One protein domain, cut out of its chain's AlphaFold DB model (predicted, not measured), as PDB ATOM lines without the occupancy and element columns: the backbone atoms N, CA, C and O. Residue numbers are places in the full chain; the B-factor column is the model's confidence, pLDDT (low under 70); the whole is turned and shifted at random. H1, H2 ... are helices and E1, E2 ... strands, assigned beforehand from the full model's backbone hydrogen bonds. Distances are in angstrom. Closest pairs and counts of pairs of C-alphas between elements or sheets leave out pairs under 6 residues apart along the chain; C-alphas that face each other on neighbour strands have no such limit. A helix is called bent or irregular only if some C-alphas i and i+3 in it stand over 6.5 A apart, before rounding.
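What this domain is: This is residues 2 to 134 of the 135 residues of the protein "YTH domain-containing protein" of Blastomyces silverae (UniProt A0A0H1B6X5). A strongly twisted sheet of three strands, E1, E2 and E3, stands in the middle, with the long helix H4 running across one face and the short helix H1 on the other, in three layers, helices on both faces of a sheet. H2 only grazes the sheet with residues 21 to 25, and the four-residue H3 has its centre farthest from the mean of the C-alphas. The 133 printed residues hold four named helices and three named strands, along the chain H1 H2 E1 E2 H3 E3 H4; the sheet order is E1 E2 E3, antiparallel throughout, and the class is mixed, with under half of the residues in named elements. The whole is compact and rounded, with a radius of gyration of the C-alphas of 14.7 A and spans of 39 by 36 by 31 A.

How they stand to each other: Look first at E2, residues 42 to 49, the inner strand. E1, residues 32 to 36, forms a hairpin with it at 154 degrees; find N 33 and O 47, 2.8 A apart. On its other side E3, residues 75 to 81, is antiparallel at 126 degrees, with N 48 and O 78 2.9 A apart. H4, residues 114 to 132, is over E1 and E2 at a height over the sheet of 8.7 A; its line stands at 63 degrees to E1 on the local plane, only just across the strands. Its closest C-alphas to E2 are those of Leu 124 and Gly 45, 6.7 A apart. On the opposite face H1, residues 2 to 8, has a height over the sheet of 8.4 A; the C-alphas of Lys 6 and Trp 79 come to 7.0 A. H3, residues 62 to 65, is close to H1 but not clearly touching, the C-alphas of Trp 63 and Ala 4 being 7.3 A apart. H2, residues 15 to 27, is apart from H4. Pairs of O i and N i+4 are within hydrogen-bond range in 2 of 3 cases in H1, 7 of 9 in H2 and 10 of 15 in H4; H3 is too short for such a pair.

Where its parts are: Find C-alpha 2 at (82.757, 36.891, 71.446), where H1 begins. H2 covers 19.7 A and is irregular, with C-alphas 16 and 19 7.2 A apart; H3 is irregular too, but only just, with C-alphas 62 and 65 6.9 A apart. E2 spans 20.9 A and E3 18.0 A. H4 runs 27.8 A from (63.966, 49.136, 77.081) to C-alpha 132 at (67.686, 30.374, 56.885).

The domain as a whole: The two farthest C-alphas, Glu 19 and Ser 134, are 42.3 A apart. The printed part has no cut. The links E2 to H3 and E3 to H4 are long, with 12 and 32 residues. Confidence is under 70 at residues 65 to 68 and 128 to 134.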
ATOM      1  N   VAL A   2      84.129  37.258  71.858       80.50
ATOM      2  CA  VAL A   2      82.757  36.891  71.446       80.50
ATOM      3  C   VAL A   2      82.632  35.463  70.887       80.50
ATOM      4  O   VAL A   2      81.792  34.717  71.366       80.50
ATOM      5  N   ASN A   3      83.502  35.025  69.967       85.44
ATOM      6  CA  ASN A   3      83.427  33.650  69.433       85.44
ATOM      7  C   ASN A   3      83.621  32.565  70.504       85.44
ATOM      8  O   ASN A   3      82.943  31.548  70.468       85.44
ATOM      9  N   ALA A   4      84.511  32.791  71.475       83.44
ATOM     10  CA  ALA A   4      84.690  31.861  72.588       83.44
ATOM     11  C   ALA A   4      83.468  31.880  73.517       83.44
ATOM     12  O   ALA A   4      82.982  30.829  73.906       83.44
ATOM     13  N   ALA A   5      82.902  33.058  73.793       84.19
ATOM     14  CA  ALA A   5      81.689  33.196  74.597       84.19
ATOM     15  C   ALA A   5      80.451  32.535  73.961       84.19
ATOM     16  O   ALA A   5      79.594  32.046  74.692       84.19
ATOM     17  N   LYS A   6      80.370  32.476  72.622       87.50
ATOM     18  CA  LYS A   6      79.342  31.713  71.884       87.50
ATOM     19  C   LYS A   6      79.399  30.211  72.161       87.50
ATOM     20  O   LYS A   6      78.361  29.565  72.171       87.50
ATOM     21  N   ILE A   7      80.595  29.676  72.403       86.94
ATOM     22  CA  ILE A   7      80.818  28.251  72.679       86.94
ATOM     23  C   ILE A   7      80.720  27.969  74.184       86.94
ATOM     24  O   ILE A   7      80.095  27.001  74.597       86.94
ATOM     25  N   GLU A   8      81.341  28.816  75.006       89.50
ATOM     26  CA  GLU A   8      81.514  28.588  76.446       89.50
ATOM     27  C   GLU A   8      80.308  29.042  77.286       89.50
ATOM     28  O   GLU A   8      80.195  28.646  78.442       89.50
ATOM     29  N   GLY A   9      79.414  29.884  76.749       93.81
ATOM     30  CA  GLY A   9      78.229  30.361  77.479       93.81
ATOM     31  C   GLY A   9      78.561  31.247  78.685       93.81
ATOM     32  O   GLY A   9      77.775  31.361  79.623       93.81
ATOM     33  N   THR A  10      79.739  31.874  78.687       95.00
ATOM     34  CA  THR A  10      80.193  32.757  79.769       95.00
ATOM     35  C   THR A  10      80.709  34.082  79.233       95.00
ATOM     36  O   THR A  10      81.343  34.132  78.175       95.00
ATOM     37  N   TRP A  11      80.488  35.151  79.996       95.06
ATOM     38  CA  TRP A  11      81.024  36.478  79.732       95.06
ATOM     39  C   TRP A  11      81.686  37.082  80.968       95.06
ATOM     40  O   TRP A  11      81.417  36.691  82.095       95.06
ATOM     41  N   ALA A  12      82.549  38.061  80.736       93.62
ATOM     42  CA  ALA A  12      83.149  38.930  81.733       93.62
ATOM     43  C   ALA A  12      83.258  40.328  81.117       93.62
ATOM     44  O   ALA A  12      83.695  40.478  79.975       93.62
ATOM     45  N   THR A  13      82.834  41.342  81.866       92.56
ATOM     46  CA  THR A  13      82.899  42.753  81.456       92.56
ATOM     47  C   THR A  13      84.066  43.461  82.151       92.56
ATOM     48  O   THR A  13      84.739  42.879  83.007       92.56
ATOM     49  N   GLN A  14      84.332  44.715  81.785       91.62
ATOM     50  CA  GLN A  14      85.302  45.551  82.490       91.62
ATOM     51  C   GLN A  14      84.912  45.705  83.965       91.62
ATOM     52  O   GLN A  14      83.733  45.834  84.288       91.62
ATOM     53  N   GLN A  15      85.902  45.771  84.857       92.38
ATOM     54  CA  GLN A  15      85.709  45.869  86.308       92.38
ATOM     55  C   GLN A  15      84.717  46.976  86.701       92.38
ATOM     56  O   GLN A  15      83.865  46.771  87.559       92.38
ATOM     57  N   LYS A  16      84.775  48.126  86.017       93.12
ATOM     58  CA  LYS A  16      83.887  49.279  86.245       93.12
ATOM     59  C   LYS A  16      82.396  48.993  86.003       93.12
ATOM     60  O   LYS A  16      81.552  49.716  86.510       93.12
ATOM     61  N   ASN A  17      82.076  47.972  85.208       95.69
ATOM     62  CA  ASN A  17      80.710  47.624  84.821       95.69
ATOM     63  C   ASN A  17      80.112  46.520  85.709       95.69
ATOM     64  O   ASN A  17      78.912  46.271  85.642       95.69
ATOM     65  N   VAL A  18      80.917  45.864  86.551       96.19
ATOM     66  CA  VAL A  18      80.495  44.697  87.345       96.19
ATOM     67  C   VAL A  18      79.309  45.020  88.249       96.19
ATOM     68  O   VAL A  18      78.312  44.301  88.227       96.19
ATOM     69  N   GLU A  19      79.389  46.114  89.008       96.81
ATOM     70  CA  GLU A  19      78.326  46.510  89.939       96.81
ATOM     71  C   GLU A  19      77.031  46.854  89.205       96.81
ATOM     72  O   GLU A  19      75.958  46.427  89.622       96.81
ATOM     73  N   LYS A  20      77.136  47.538  88.060       97.25
ATOM     74  CA  LYS A  20      75.986  47.856  87.208       97.25
ATOM     75  C   LYS A  20      75.279  46.591  86.721       97.25
ATOM     76  O   LYS A  20      74.056  46.511  86.779       97.25
ATOM     77  N   PHE A  21      76.034  45.597  86.257       97.88
ATOM     78  CA  PHE A  21      75.469  44.346  85.746       97.88
ATOM     79  C   PHE A  21      74.851  43.513  86.873       97.88
ATOM     80  O   PHE A  21      73.787  42.930  86.690       97.88
ATOM     81  N   ALA A  22      75.487  43.489  88.047       97.94
ATOM     82  CA  ALA A  22      74.939  42.828  89.224       97.94
ATOM     83  C   ALA A  22      73.625  43.485  89.686       97.94
ATOM     84  O   ALA A  22      72.634  42.790  89.878       97.94
ATOM     85  N   ALA A  23      73.586  44.819  89.776       98.06
ATOM     86  CA  ALA A  23      72.376  45.555  90.133       98.06
ATOM     87  C   ALA A  23      71.245  45.345  89.116       98.06
ATOM     88  O   ALA A  23      70.094  45.147  89.506       98.06
ATOM     89  N   ALA A  24      71.559  45.343  87.815       97.88
ATOM     90  CA  ALA A  24      70.589  45.033  86.767       97.88
ATOM     91  C   ALA A  24      70.023  43.612  86.918       97.88
ATOM     92  O   ALA A  24      68.815  43.430  86.809       97.88
ATOM     93  N   PHE A  25      70.870  42.619  87.213       98.06
ATOM     94  CA  PHE A  25      70.441  41.232  87.415       98.06
ATOM     95  C   PHE A  25      69.518  41.072  88.630       98.06
ATOM     96  O   PHE A  25      68.532  40.346  88.553       98.06
ATOM     97  N   ASP A  26      69.795  41.788  89.721       97.75
ATOM     98  CA  ASP A  26      68.988  41.726  90.948       97.75
ATOM     99  C   ASP A  26      67.623  42.417  90.805       97.75
ATOM    100  O   ASP A  26      66.648  42.025  91.443       97.75
ATOM    101  N   SER A  27      67.561  43.479  89.999       97.19
ATOM    102  CA  SER A  27      66.387  44.359  89.903       97.19
ATOM    103  C   SER A  27      65.504  44.096  88.685       97.19
ATOM    104  O   SER A  27      64.358  44.545  88.651       97.19
ATOM    105  N   SER A  28      66.007  43.370  87.685       96.75
ATOM    106  CA  SER A  28      65.309  43.143  86.419       96.75
ATOM    107  C   SER A  28      64.943  41.678  86.241       96.75
ATOM    108  O   SER A  28      65.724  40.778  86.523       96.75
ATOM    109  N   ARG A  29      63.764  41.419  85.665       95.12
ATOM    110  CA  ARG A  29      63.353  40.052  85.297       95.12
ATOM    111  C   ARG A  29      64.314  39.420  84.285       95.12
ATOM    112  O   ARG A  29      64.556  38.216  84.326       95.12
ATOM    113  N   HIS A  30      64.819  40.228  83.356       94.88
ATOM    114  CA  HIS A  30      65.756  39.811  82.323       94.88
ATOM    115  C   HIS A  30      66.790  40.909  82.090       94.88
ATOM    116  O   HIS A  30      66.427  42.073  81.940       94.88
ATOM    117  N   VAL A  31      68.059  40.515  81.995       98.12
ATOM    118  CA  VAL A  31      69.149  41.371  81.517       98.12
ATOM    119  C   VAL A  31      69.622  40.814  80.184       98.12
ATOM    120  O   VAL A  31      69.992  39.642  80.092       98.12
ATOM    121  N   VAL A  32      69.581  41.648  79.148       98.25
ATOM    122  CA  VAL A  32      69.964  41.288  77.781       98.25
ATOM    123  C   VAL A  32      71.206  42.073  77.388       98.25
ATOM    124  O   VAL A  32      71.300  43.273  77.631       98.25
ATOM    125  N   LEU A  33      72.163  41.382  76.779       98.19
ATOM    126  CA  LEU A  33      73.448  41.918  76.356       98.19
ATOM    127  C   LEU A  33      73.549  41.829  74.835       98.19
ATOM    128  O   LEU A  33      73.514  40.730  74.282       98.19
ATOM    129  N   ALA A  34      73.698  42.973  74.165       97.62
ATOM    130  CA  ALA A  34      74.003  43.045  72.737       97.62
ATOM    131  C   ALA A  34      75.521  43.165  72.540       97.62
ATOM    132  O   ALA A  34      76.161  44.051  73.108       97.62
ATOM    133  N   PHE A  35      76.107  42.274  71.741       97.19
ATOM    134  CA  PHE A  35      77.555  42.189  71.567       97.19
ATOM    135  C   PHE A  35      77.986  42.864  70.269       97.19
ATOM    136  O   PHE A  35      77.511  42.509  69.192       97.19
ATOM    137  N   SER A  36      78.939  43.790  70.368       95.69
ATOM    138  CA  SER A  36      79.648  44.360  69.222       95.69
ATOM    139  C   SER A  36      81.158  44.337  69.464       95.69
ATOM    140  O   SER A  36      81.645  44.713  70.531       95.69
ATOM    141  N   VAL A  37      81.913  43.854  68.480       92.44
ATOM    142  CA  VAL A  37      83.374  43.824  68.473       92.44
ATOM    143  C   VAL A  37      83.876  45.125  67.863       92.44
ATOM    144  O   VAL A  37      83.451  45.516  66.773       92.44
ATOM    145  N   ASN A  38      84.817  45.781  68.544       88.75
ATOM    146  CA  ASN A  38      85.441  47.011  68.063       88.75
ATOM    147  C   ASN A  38      85.925  46.862  66.614       88.75
ATOM    148  O   ASN A  38      86.597  45.888  66.284       88.75
ATOM    149  N   GLN A  39      85.606  47.858  65.783       89.62
ATOM    150  CA  GLN A  39      85.970  47.924  64.360       89.62
ATOM    151  C   GLN A  39      85.342  46.840  63.460       89.62
ATOM    152  O   GLN A  39      85.691  46.764  62.289       89.62
ATOM    153  N   SER A  40      84.386  46.042  63.951       93.31
ATOM    154  CA  SER A  40      83.665  45.073  63.104       93.31
ATOM    155  C   SER A  40      82.643  45.717  62.162       93.31
ATOM    156  O   SER A  40      82.305  45.141  61.135       93.31
ATOM    157  N   GLY A  41      82.111  46.891  62.520       95.19
ATOM    158  CA  GLY A  41      80.984  47.492  61.801       95.19
ATOM    159  C   GLY A  41      79.669  46.710  61.954       95.19
ATOM    160  O   GLY A  41      78.766  46.884  61.132       95.19
ATOM    161  N   ALA A  42      79.564  45.840  62.965       96.06
ATOM    162  CA  ALA A  42      78.424  44.954  63.158       96.06
ATOM    163  C   ALA A  42      78.147  44.619  64.635       96.06
ATOM    164  O   ALA A  42      79.014  44.726  65.509       96.06
ATOM    165  N   PHE A  43      76.925  44.164  64.899       97.06
ATOM    166  CA  PHE A  43      76.602  43.380  66.089       97.06
ATOM    167  C   PHE A  43      76.832  41.900  65.788       97.06
ATOM    168  O   PHE A  43      76.444  41.419  64.728       97.06
ATOM    169  N   GLN A  44      77.426  41.163  66.726       96.75
ATOM    170  CA  GLN A  44      77.691  39.723  66.601       96.75
ATOM    171  C   GLN A  44      76.603  38.853  67.248       96.75
ATOM    172  O   GLN A  44      76.795  37.639  67.373       96.75
ATOM    173  N   GLY A  45      75.503  39.469  67.678       96.56
ATOM    174  CA  GLY A  45      74.369  38.808  68.307       96.56
ATOM    175  C   GLY A  45      74.062  39.352  69.699       96.56
ATOM    176  O   GLY A  45      74.657  40.334  70.154       96.56
ATOM    177  N   TYR A  46      73.130  38.694  70.382       98.06
ATOM    178  CA  TYR A  46      72.725  39.051  71.734       98.06
ATOM    179  C   TYR A  46      72.407  37.816  72.582       98.06
ATOM    180  O   TYR A  46      72.084  36.735  72.074       98.06
ATOM    181  N   ALA A  47      72.534  37.982  73.895       98.25
ATOM    182  CA  ALA A  47      72.347  36.924  74.877       98.25
ATOM    183  C   ALA A  47      71.635  37.450  76.125       98.25
ATOM    184  O   ALA A  47      71.720  38.636  76.446       98.25
ATOM    185  N   ARG A  48      70.978  36.556  76.863       98.31
ATOM    186  CA  ARG A  48      70.471  36.833  78.208       98.31
ATOM    187  C   ARG A  48      71.528  36.475  79.246       98.31
ATOM    188  O   ARG A  48      72.213  35.468  79.108       98.31
ATOM    189  N   MET A  49      71.635  37.277  80.296       98.12
ATOM    190  CA  MET A  49      72.405  36.959  81.498       98.12
ATOM    191  C   MET A  49      71.653  35.947  82.377       98.12
ATOM    192  O   MET A  49      70.475  36.145  82.667       98.12
ATOM    193  N   ASP A  50      72.334  34.887  82.822       97.69
ATOM    194  CA  ASP A  50      71.741  33.783  83.605       97.69
ATOM    195  C   ASP A  50      72.384  33.580  84.985       97.69
ATOM    196  O   ASP A  50      72.047  32.645  85.716       97.69
ATOM    197  N   SER A  51      73.360  34.410  85.339       97.62
ATOM    198  CA  SER A  51      73.967  34.419  86.667       97.62
ATOM    199  C   SER A  51      74.513  35.800  86.989       97.62
ATOM    200  O   SER A  51      74.834  36.569  86.082       97.62
ATOM    201  N   ARG A  52      74.700  36.087  88.276       97.12
ATOM    202  CA  ARG A  52      75.438  37.262  88.740       97.12
ATOM    203  C   ARG A  52      76.928  37.129  88.374       97.12
ATOM    204  O   ARG A  52      77.436  36.001  88.297       97.12
ATOM    205  N   PRO A  53      77.664  38.241  88.174       96.94
ATOM    206  CA  PRO A  53      79.122  38.204  88.096       96.94
ATOM    207  C   PRO A  53      79.703  37.607  89.378       96.94
ATOM    208  O   PRO A  53      79.435  38.103  90.470       96.94
ATOM    209  N   GLY A  54      80.497  36.544  89.239       94.81
ATOM    210  CA  GLY A  54      81.117  35.846  90.367       94.81
ATOM    211  C   GLY A  54      80.223  34.841  91.091       94.81
ATOM    212  O   GLY A  54      80.606  34.384  92.166       94.81
ATOM    213  N   ASP A  55      79.071  34.475  90.520       96.06
ATOM    214  CA  ASP A  55      78.241  33.414  91.092       96.06
ATOM    215  C   ASP A  55      79.022  32.093  91.252       96.06
ATOM    216  O   ASP A  55      79.839  31.735  90.390       96.06
ATOM    217  N   PRO A  56      78.756  31.315  92.319       93.38
ATOM    218  CA  PRO A  56      79.356  29.999  92.485       93.38
ATOM    219  C   PRO A  56      79.089  29.089  91.276       93.38
ATOM    220  O   PRO A  56      77.984  29.043  90.728       93.38
ATOM    221  N   GLY A  57      80.111  28.341  90.859       88.81
ATOM    222  CA  GLY A  57      80.005  27.383  89.754       88.81
ATOM    223  C   GLY A  57      80.079  27.993  88.350       88.81
ATOM    224  O   GLY A  57      79.865  27.276  87.374       88.81
ATOM    225  N   VAL A  58      80.387  29.288  88.206       92.81
ATOM    226  CA  VAL A  58      80.738  29.860  86.898       92.81
ATOM    227  C   VAL A  58      82.176  29.475  86.547       92.81
ATOM    228  O   VAL A  58      83.125  29.886  87.213       92.81
ATOM    229  N   THR A  59      82.346  28.681  85.488       87.94
ATOM    230  CA  THR A  59      83.667  28.293  84.981       87.94
ATOM    231  C   THR A  59      84.428  29.514  84.479       87.94
ATOM    232  O   THR A  59      83.892  30.315  83.714       87.94
ATOM    233  N   THR A  60      85.699  29.643  84.866       87.31
ATOM    234  CA  THR A  60      86.577  30.688  84.333       87.31
ATOM    235  C   THR A  60      86.797  30.471  82.830       87.31
ATOM    236  O   THR A  60      87.363  29.437  82.460       87.31
ATOM    237  N   PRO A  61      86.417  31.431  81.967       84.06
ATOM    238  CA  PRO A  61      86.551  31.275  80.526       84.06
ATOM    239  C   PRO A  61      88.014  31.147  80.090       84.06
ATOM    240  O   PRO A  61      88.912  31.756  80.682       84.06
ATOM    241  N   THR A  62      88.275  30.434  78.992       82.81
ATOM    242  CA  THR A  62      89.653  30.228  78.495       82.81
ATOM    243  C   THR A  62      90.336  31.544  78.105       82.81
ATOM    244  O   THR A  62      91.546  31.720  78.255       82.81
ATOM    245  N   TRP A  63      89.543  32.516  77.657       79.56
ATOM    246  CA  TRP A  63      89.986  33.842  77.240       79.56
ATOM    247  C   TRP A  63      90.143  34.840  78.398       79.56
ATOM    248  O   TRP A  63      90.645  35.941  78.167       79.56
ATOM    249  N   PHE A  64      89.759  34.466  79.624       76.88
ATOM    250  CA  PHE A  64      89.789  35.326  80.813       76.88
ATOM    251  C   PHE A  64      91.211  35.700  81.255       76.88
ATOM    252  O   PHE A  64      91.440  36.767  81.810       76.88
ATOM    253  N   LYS A  65      92.202  34.847  80.968       67.19
ATOM    254  CA  LYS A  65      93.597  35.015  81.418       67.19
ATOM    255  C   LYS A  65      94.442  35.936  80.528       67.19
ATOM    256  O   LYS A  65      95.664  35.816  80.514       67.19
ATOM    257  N   ARG A  66      93.827  36.823  79.742       66.69
ATOM    258  CA  ARG A  66      94.566  37.727  78.847       66.69
ATOM    259  C   ARG A  66      95.138  38.909  79.644       66.69
ATOM    260  O   ARG A  66      94.352  39.688  80.184       66.69
ATOM    261  N   PRO A  67      96.473  39.076  79.712       62.09
ATOM    262  CA  PRO A  67      97.083  40.202  80.414       62.09
ATOM    263  C   PRO A  67      96.616  41.537  79.817       62.09
ATOM    264  O   PRO A  67      96.548  41.677  78.597       62.09
ATOM    265  N   GLY A  68      96.313  42.519  80.670       69.31
ATOM    266  CA  GLY A  68      96.052  43.906  80.259       69.31
ATOM    267  C   GLY A  68      94.582  44.326  80.144       69.31
ATOM    268  O   GLY A  68      94.321  45.508  79.938       69.31
ATOM    269  N   LEU A  69      93.617  43.418  80.319       71.44
ATOM    270  CA  LEU A  69      92.198  43.780  80.424       71.44
ATOM    271  C   LEU A  69      91.755  43.683  81.893       71.44
ATOM    272  O   LEU A  69      91.765  42.581  82.440       71.44
ATOM    273  N   PRO A  70      91.359  44.793  82.547       83.19
ATOM    274  CA  PRO A  70      90.834  44.764  83.911       83.19
ATOM    275  C   PRO A  70      89.400  44.220  83.888       83.19
ATOM    276  O   PRO A  70      88.434  44.980  83.948       83.19
ATOM    277  N   LEU A  71      89.258  42.908  83.704       89.88
ATOM    278  CA  LEU A  71      87.973  42.217  83.700       89.88
ATOM    279  C   LEU A  71      87.546  41.873  85.125       89.88
ATOM    280  O   LEU A  71      88.365  41.459  85.942       89.88
ATOM    281  N   GLY A  72      86.249  42.018  85.390       92.38
ATOM    282  CA  GLY A  72      85.631  41.509  86.608       92.38
ATOM    283  C   GLY A  72      85.364  40.007  86.560       92.38
ATOM    284  O   GLY A  72      85.657  39.365  85.553       92.38
ATOM    285  N   PRO A  73      84.785  39.425  87.621       94.25
ATOM    286  CA  PRO A  73      84.481  37.999  87.654       94.25
ATOM    287  C   PRO A  73      83.473  37.605  86.553       94.25
ATOM    288  O   PRO A  73      82.598  38.405  86.204       94.25
ATOM    289  N   PRO A  74      83.576  36.385  85.992       95.31
ATOM    290  CA  PRO A  74      82.700  35.943  84.914       95.31
ATOM    291  C   PRO A  74      81.269  35.652  85.394       95.31
ATOM    292  O   PRO A  74      81.016  35.460  86.583       95.31
ATOM    293  N   PHE A  75      80.341  35.572  84.442       97.00
ATOM    294  CA  PHE A  75      78.950  35.154  84.621       97.00
ATOM    295  C   PHE A  75      78.448  34.334  83.424       97.00
ATOM    296  O   PHE A  75      79.018  34.402  82.332       97.00
ATOM    297  N   ARG A  76      77.377  33.557  83.621       97.31
ATOM    298  CA  ARG A  76      76.732  32.751  82.572       97.31
ATOM    299  C   ARG A  76      75.819  33.592  81.689       97.31
ATOM    300  O   ARG A  76      75.130  34.495  82.168       97.31
ATOM    301  N   ILE A  77      75.784  33.239  80.410       97.69
ATOM    302  CA  ILE A  77      74.878  33.799  79.413       97.69
ATOM    303  C   ILE A  77      74.278  32.693  78.540       97.69
ATOM    304  O   ILE A  77      74.955  31.714  78.225       97.69
ATOM    305  N   THR A  78      73.050  32.899  78.072       96.88
ATOM    306  CA  THR A  78      72.415  32.083  77.030       96.88
ATOM    307  C   THR A  78      72.210  32.930  75.788       96.88
ATOM    308  O   THR A  78      71.523  33.953  75.825       96.88
ATOM    309  N   TRP A  79      72.807  32.505  74.677       97.00
ATOM    310  CA  TRP A  79      72.666  33.177  73.388       97.00
ATOM    311  C   TRP A  79      71.272  32.961  72.810       97.00
ATOM    312  O   TRP A  79      70.799  31.831  72.737       97.00
ATOM    313  N   TYR A  80      70.641  34.049  72.372       96.25
ATOM    314  CA  TYR A  80      69.390  33.995  71.609       96.25
ATOM    315  C   TYR A  80      69.644  34.174  70.118       96.25
ATOM    316  O   TYR A  80      68.969  33.564  69.297       96.25
ATOM    317  N   ASN A  81      70.678  34.936  69.768       95.12
ATOM    318  CA  ASN A  81      71.084  35.144  68.393       95.12
ATOM    319  C   ASN A  81      72.606  35.249  68.316       95.12
ATOM    320  O   ASN A  81      73.224  35.967  69.104       95.12
ATOM    321  N   THR A  82      73.211  34.544  67.362       94.31
ATOM    322  CA  THR A  82      74.656  34.564  67.100       94.31
ATOM    323  C   THR A  82      75.010  35.009  65.680       94.31
ATOM    324  O   THR A  82      76.184  34.919  65.307       94.31
ATOM    325  N   VAL A  83      74.033  35.444  64.882       92.75
ATOM    326  CA  VAL A  83      74.225  35.919  63.509       92.75
ATOM    327  C   VAL A  83      74.701  37.366  63.521       92.75
ATOM    328  O   VAL A  83      74.315  38.183  64.358       92.75
ATOM    329  N   GLU A  84      75.615  37.669  62.604       94.50
ATOM    330  CA  GLU A  84      76.150  39.011  62.454       94.50
ATOM    331  C   GLU A  84      75.144  39.928  61.746       94.50
ATOM    332  O   GLU A  84      74.639  39.608  60.673       94.50
ATOM    333  N   THR A  85      74.889  41.102  62.327       95.81
ATOM    334  CA  THR A  85      74.061  42.153  61.722       95.81
ATOM    335  C   THR A  85      74.884  43.419  61.521       95.81
ATOM    336  O   THR A  85      75.324  44.055  62.482       95.81
ATOM    337  N   LEU A  86      75.064  43.813  60.259       95.56
ATOM    338  CA  LEU A  86      75.810  45.018  59.888       95.56
ATOM    339  C   LEU A  86      75.129  46.294  60.402       95.56
ATOM    340  O   LEU A  86      73.909  46.446  60.314       95.56
ATOM    341  N   PHE A  87      75.932  47.271  60.826       96.12
ATOM    342  CA  PHE A  87      75.463  48.554  61.358       96.12
ATOM    343  C   PHE A  87      74.527  49.317  60.421       96.12
ATOM    344  O   PHE A  87      73.610  49.978  60.900       96.12
ATOM    345  N   LYS A  88      74.676  49.180  59.098       95.00
ATOM    346  CA  LYS A  88      73.774  49.821  58.126       95.00
ATOM    347  C   LYS A  88      72.296  49.437  58.309       95.00
ATOM    348  O   LYS A  88      71.427  50.204  57.913       95.00
ATOM    349  N   TYR A  89      72.006  48.282  58.913       94.38
ATOM    350  CA  TYR A  89      70.639  47.814  59.154       94.38
ATOM    351  C   TYR A  89      70.047  48.293  60.483       94.38
ATOM    352  O   TYR A  89      68.838  48.206  60.667       94.38
ATOM    353  N   VAL A  90      70.871  48.812  61.396       95.44
ATOM    354  CA  VAL A  90      70.460  49.171  62.768       95.44
ATOM    355  C   VAL A  90      70.804  50.609  63.154       95.44
ATOM    356  O   VAL A  90      70.240  51.127  64.107       95.44
ATOM    357  N   GLY A  91      71.684  51.290  62.414       91.94
ATOM    358  CA  GLY A  91      72.198  52.622  62.758       91.94
ATOM    359  C   GLY A  91      71.156  53.744  62.750       91.94
ATOM    360  O   GLY A  91      71.421  54.824  63.254       91.94
ATOM    361  N   HIS A  92      69.953  53.497  62.231       95.56
ATOM    362  CA  HIS A  92      68.838  54.440  62.335       95.56
ATOM    363  C   HIS A  92      68.208  54.463  63.739       95.56
ATOM    364  O   HIS A  92      67.530  55.428  64.089       95.56
ATOM    365  N   LEU A  93      68.412  53.411  64.539       97.56
ATOM    366  CA  LEU A  93      67.875  53.304  65.887       97.56
ATOM    367  C   LEU A  93      68.693  54.172  66.848       97.56
ATOM    368  O   LEU A  93      69.919  54.060  66.917       97.56
ATOM    369  N   LYS A  94      67.998  55.029  67.597       98.00
ATOM    370  CA  LYS A  94      68.590  55.965  68.555       98.00
ATOM    371  C   LYS A  94      68.339  55.497  69.976       98.00
ATOM    372  O   LYS A  94      67.248  55.023  70.276       98.00
ATOM    373  N   ASN A  95      69.325  55.681  70.846       98.31
ATOM    374  CA  ASN A  95      69.213  55.339  72.256       98.31
ATOM    375  C   ASN A  95      69.026  56.598  73.128       98.31
ATOM    376  O   ASN A  95      69.996  57.338  73.327       98.31
ATOM    377  N   PRO A  96      67.836  56.825  73.718       97.94
ATOM    378  CA  PRO A  96      67.598  57.942  74.636       97.94
ATOM    379  C   PRO A  96      68.537  57.971  75.847       97.94
ATOM    380  O   PRO A  96      68.866  59.046  76.340       97.94
ATOM    381  N   TYR A  97      69.024  56.811  76.299       97.94
ATOM    382  CA  TYR A  97      69.960  56.705  77.429       97.94
ATOM    383  C   TYR A  97      71.417  57.009  77.047       97.94
ATOM    384  O   TYR A  97      72.322  56.862  77.869       97.94
ATOM    385  N   ASN A  98      71.654  57.422  75.802       97.75
ATOM    386  CA  ASN A  98      72.953  57.851  75.302       97.75
ATOM    387  C   ASN A  98      72.813  59.087  74.404       97.75
ATOM    388  O   ASN A  98      73.236  59.071  73.252       97.75
ATOM    389  N   GLU A  99      72.139  60.129  74.901       97.31
ATOM    390  CA  GLU A  99      71.997  61.424  74.208       97.31
ATOM    391  C   GLU A  99      71.348  61.315  72.811       97.31
ATOM    392  O   GLU A  99      71.571  62.144  71.933       97.31
ATOM    393  N   ASN A 100      70.522  60.283  72.589       97.00
ATOM    394  CA  ASN A 100      69.950  59.942  71.282       97.00
ATOM    395  C   ASN A 100      70.999  59.699  70.180       97.00
ATOM    396  O   ASN A 100      70.708  59.861  68.991       97.00
ATOM    397  N   HIS A 101      72.208  59.269  70.545       97.81
ATOM    398  CA  HIS A 101      73.153  58.708  69.589       97.81
ATOM    399  C   HIS A 101      72.633  57.392  68.991       97.81
ATOM    400  O   HIS A 101      71.774  56.715  69.567       97.81
ATOM    401  N   ASP A 102      73.171  57.031  67.822       96.75
ATOM    402  CA  ASP A 102      72.926  55.731  67.191       96.75
ATOM    403  C   ASP A 102      73.284  54.613  68.170       96.75
ATOM    404  O   ASP A 102      74.291  54.695  68.876       96.75
ATOM    405  N   VAL A 103      72.526  53.519  68.165       96.88
ATOM    406  CA  VAL A 103      72.839  52.333  68.988       96.88
ATOM    407  C   VAL A 103      74.217  51.728  68.695       96.88
ATOM    408  O   VAL A 103      74.750  50.977  69.507       96.88
ATOM    409  N   THR A 104      74.807  52.056  67.545       95.94
ATOM    410  CA  THR A 104      76.158  51.649  67.133       95.94
ATOM    411  C   THR A 104      77.255  52.505  67.777       95.94
ATOM    412  O   THR A 104      78.414  52.093  67.816       95.94
ATOM    413  N   TYR A 105      76.902  53.678  68.312       95.56
ATOM    414  CA  TYR A 105      77.781  54.551  69.078       95.56
ATOM    415  C   TYR A 105      77.579  54.284  70.569       95.56
ATOM    416  O   TYR A 105      76.743  54.894  71.229       95.56
ATOM    417  N   ALA A 106      78.338  53.334  71.108       94.25
ATOM    418  CA  ALA A 106      78.221  52.911  72.497       94.25
ATOM    419  C   ALA A 106      79.593  52.553  73.080       94.25
ATOM    420  O   ALA A 106      80.472  52.033  72.390       94.25
ATOM    421  N   ARG A 107      79.778  52.818  74.376       93.12
ATOM    422  CA  ARG A 107      80.911  52.287  75.151       93.12
ATOM    423  C   ARG A 107      80.531  50.937  75.760       93.12
ATOM    424  O   ARG A 107      79.352  50.625  75.899       93.12
ATOM    425  N   ASP A 108      81.531  50.158  76.175       91.69
ATOM    426  CA  ASP A 108      81.295  48.919  76.930       91.69
ATOM    427  C   ASP A 108      80.420  49.195  78.163       91.69
ATOM    428  O   ASP A 108      80.764  50.046  78.989       91.69
ATOM    429  N   GLY A 109      79.302  48.476  78.278       94.50
ATOM    430  CA  GLY A 109      78.323  48.643  79.356       94.50
ATOM    431  C   GLY A 109      77.339  49.809  79.188       94.50
ATOM    432  O   GLY A 109      76.616  50.119  80.141       94.50
ATOM    433  N   GLN A 110      77.286  50.461  78.019       97.19
ATOM    434  CA  GLN A 110      76.248  51.450  77.717       97.19
ATOM    435  C   GLN A 110      74.862  50.814  77.853       97.19
ATOM    436  O   GLN A 110      74.588  49.766  77.273       97.19
ATOM    437  N   GLU A 111      73.986  51.462  78.615       97.56
ATOM    438  CA  GLU A 111      72.604  51.004  78.749       97.56
ATOM    439  C   GLU A 111      71.797  51.366  77.516       97.56
ATOM    440  O   GLU A 111      71.976  52.460  76.975       97.56
ATOM    441  N   LEU A 112      70.887  50.482  77.122       97.62
ATOM    442  CA  LEU A 112      69.843  50.779  76.154       97.62
ATOM    443  C   LEU A 112      68.535  51.006  76.904       97.62
ATOM    444  O   LEU A 112      68.209  50.253  77.822       97.62
ATOM    445  N   GLU A 113      67.776  52.012  76.482       97.88
ATOM    446  CA  GLU A 113      66.372  52.123  76.876       97.88
ATOM    447  C   GLU A 113      65.607  50.853  76.446       97.88
ATOM    448  O   GLU A 113      65.972  50.192  75.471       97.88
ATOM    449  N   ALA A 114      64.592  50.450  77.215       96.25
ATOM    450  CA  ALA A 114      63.966  49.136  77.081       96.25
ATOM    451  C   ALA A 114      63.289  48.907  75.716       96.25
ATOM    452  O   ALA A 114      63.427  47.825  75.136       96.25
ATOM    453  N   GLU A 115      62.566  49.900  75.190       97.00
ATOM    454  CA  GLU A 115      61.977  49.866  73.847       97.00
ATOM    455  C   GLU A 115      63.064  49.797  72.775       97.00
ATOM    456  O   GLU A 115      63.042  48.903  71.929       97.00
ATOM    457  N   CYS A 116      64.071  50.663  72.870       97.81
ATOM    458  CA  CYS A 116      65.237  50.669  71.997       97.81
ATOM    459  C   CYS A 116      65.928  49.295  71.975       97.81
ATOM    460  O   CYS A 116      66.189  48.742  70.907       97.81
ATOM    461  N   GLY A 117      66.194  48.700  73.138       97.56
ATOM    462  CA  GLY A 117      66.813  47.380  73.254       97.56
ATOM    463  C   GLY A 117      65.976  46.276  72.605       97.56
ATOM    464  O   GLY A 117      66.518  45.411  71.915       97.56
ATOM    465  N   ARG A 118      64.650  46.325  72.755       97.50
ATOM    466  CA  ARG A 118      63.745  45.349  72.139       97.50
ATOM    467  C   ARG A 118      63.671  45.496  70.622       97.50
ATOM    468  O   ARG A 118      63.713  44.484  69.923       97.50
ATOM    469  N   VAL A 119      63.604  46.726  70.107       98.00
ATOM    470  CA  VAL A 119      63.652  46.985  68.659       98.00
ATOM    471  C   VAL A 119      64.984  46.510  68.080       98.00
ATOM    472  O   VAL A 119      64.985  45.848  67.042       98.00
ATOM    473  N   LEU A 120      66.103  46.766  68.769       98.00
ATOM    474  CA  LEU A 120      67.411  46.256  68.362       98.00
ATOM    475  C   LEU A 120      67.392  44.726  68.252       98.00
ATOM    476  O   LEU A 120      67.743  44.211  67.197       98.00
ATOM    477  N   CYS A 121      66.931  44.008  69.283       97.69
ATOM    478  CA  CYS A 121      66.846  42.542  69.247       97.69
ATOM    479  C   CYS A 121      66.015  42.047  68.053       97.69
ATOM    480  O   CYS A 121      66.473  41.183  67.312       97.69
ATOM    481  N   GLY A 122      64.856  42.661  67.792       97.25
ATOM    482  CA  GLY A 122      64.026  42.309  66.637       97.25
ATOM    483  C   GLY A 122      64.705  42.562  65.283       97.25
ATOM    484  O   GLY A 122      64.500  41.803  64.340       97.25
ATOM    485  N   LEU A 123      65.541  43.601  65.165       96.06
ATOM    486  CA  LEU A 123      66.352  43.829  63.964       96.06
ATOM    487  C   LEU A 123      67.468  42.788  63.817       96.06
ATOM    488  O   LEU A 123      67.734  42.350  62.699       96.06
ATOM    489  N   LEU A 124      68.098  42.382  64.924       95.94
ATOM    490  CA  LEU A 124      69.099  41.314  64.921       95.94
ATOM    491  C   LEU A 124      68.467  39.975  64.527       95.94
ATOM    492  O   LEU A 124      69.065  39.223  63.761       95.94
ATOM    493  N   ASP A 125      67.246  39.684  64.967       94.94
ATOM    494  CA  ASP A 125      66.563  38.430  64.631       94.94
ATOM    495  C   ASP A 125      66.179  38.334  63.157       94.94
ATOM    496  O   ASP A 125      66.339  37.271  62.568       94.94
ATOM    497  N   LYS A 126      65.839  39.447  62.498       89.38
ATOM    498  CA  LYS A 126      65.646  39.456  61.033       89.38
ATOM    499  C   LYS A 126      66.892  39.014  60.260       89.38
ATOM    500  O   LYS A 126      66.779  38.578  59.119       89.38
ATOM    501  N   SER A 127      68.088  39.121  60.847       75.56
ATOM    502  CA  SER A 127      69.302  38.589  60.215       75.56
ATOM    503  C   SER A 127      69.339  37.056  60.175       75.56
ATOM    504  O   SER A 127      69.930  36.497  59.251       75.56
ATOM    505  N   LEU A 128      68.656  36.377  61.107       66.31
ATOM    506  CA  LEU A 128      68.489  34.917  61.100       66.31
ATOM    507  C   LEU A 128      67.663  34.456  59.894       66.31
ATOM    508  O   LEU A 128      67.971  33.416  59.305       66.31
ATOM    509  N   ASP A 129      66.658  35.239  59.496       65.19
ATOM    510  CA  ASP A 129      65.784  34.901  58.370       65.19
ATOM    511  C   ASP A 129      66.575  34.810  57.056       65.19
ATOM    512  O   ASP A 129      66.385  33.873  56.282       65.19
ATOM    513  N   PHE A 130      67.539  35.715  56.836       59.00
ATOM    514  CA  PHE A 130      68.371  35.710  55.625       59.00
ATOM    515  C   PHE A 130      69.335  34.521  55.548       59.00
ATOM    516  O   PHE A 130      69.655  34.075  54.448       59.00
ATOM    517  N   VAL A 131      69.800  34.008  56.693       58.94
ATOM    518  CA  VAL A 131      70.658  32.811  56.756       58.94
ATOM    519  C   VAL A 131      69.836  31.534  56.561       58.94
ATOM    520  O   VAL A 131      70.332  30.559  56.008       58.94
ATOM    521  N   SER A 132      68.570  31.540  56.981       55.47
ATOM    522  CA  SER A 132      67.686  30.374  56.885       55.47
ATOM    523  C   SER A 132      67.159  30.142  55.463       55.47
ATOM    524  O   SER A 132      66.890  29.007  55.088       55.47
ATOM    525  N   THR A 133      67.036  31.195  54.647       50.22
ATOM    526  CA  THR A 133      66.585  31.098  53.243       50.22
ATOM    527  C   THR A 133      67.660  30.662  52.244       50.22
ATOM    528  O   THR A 133      67.354  30.470  51.070       50.22
ATOM    529  N   SER A 134      68.916  30.539  52.672       49.25
ATOM    530  CA  SER A 134      70.051  30.137  51.830       49.25
ATOM    531  C   SER A 134      70.511  28.687  52.059       49.25
ATOM    532  O   SER A 134      71.597  28.324  51.603       49.25
TER     533      SER A 134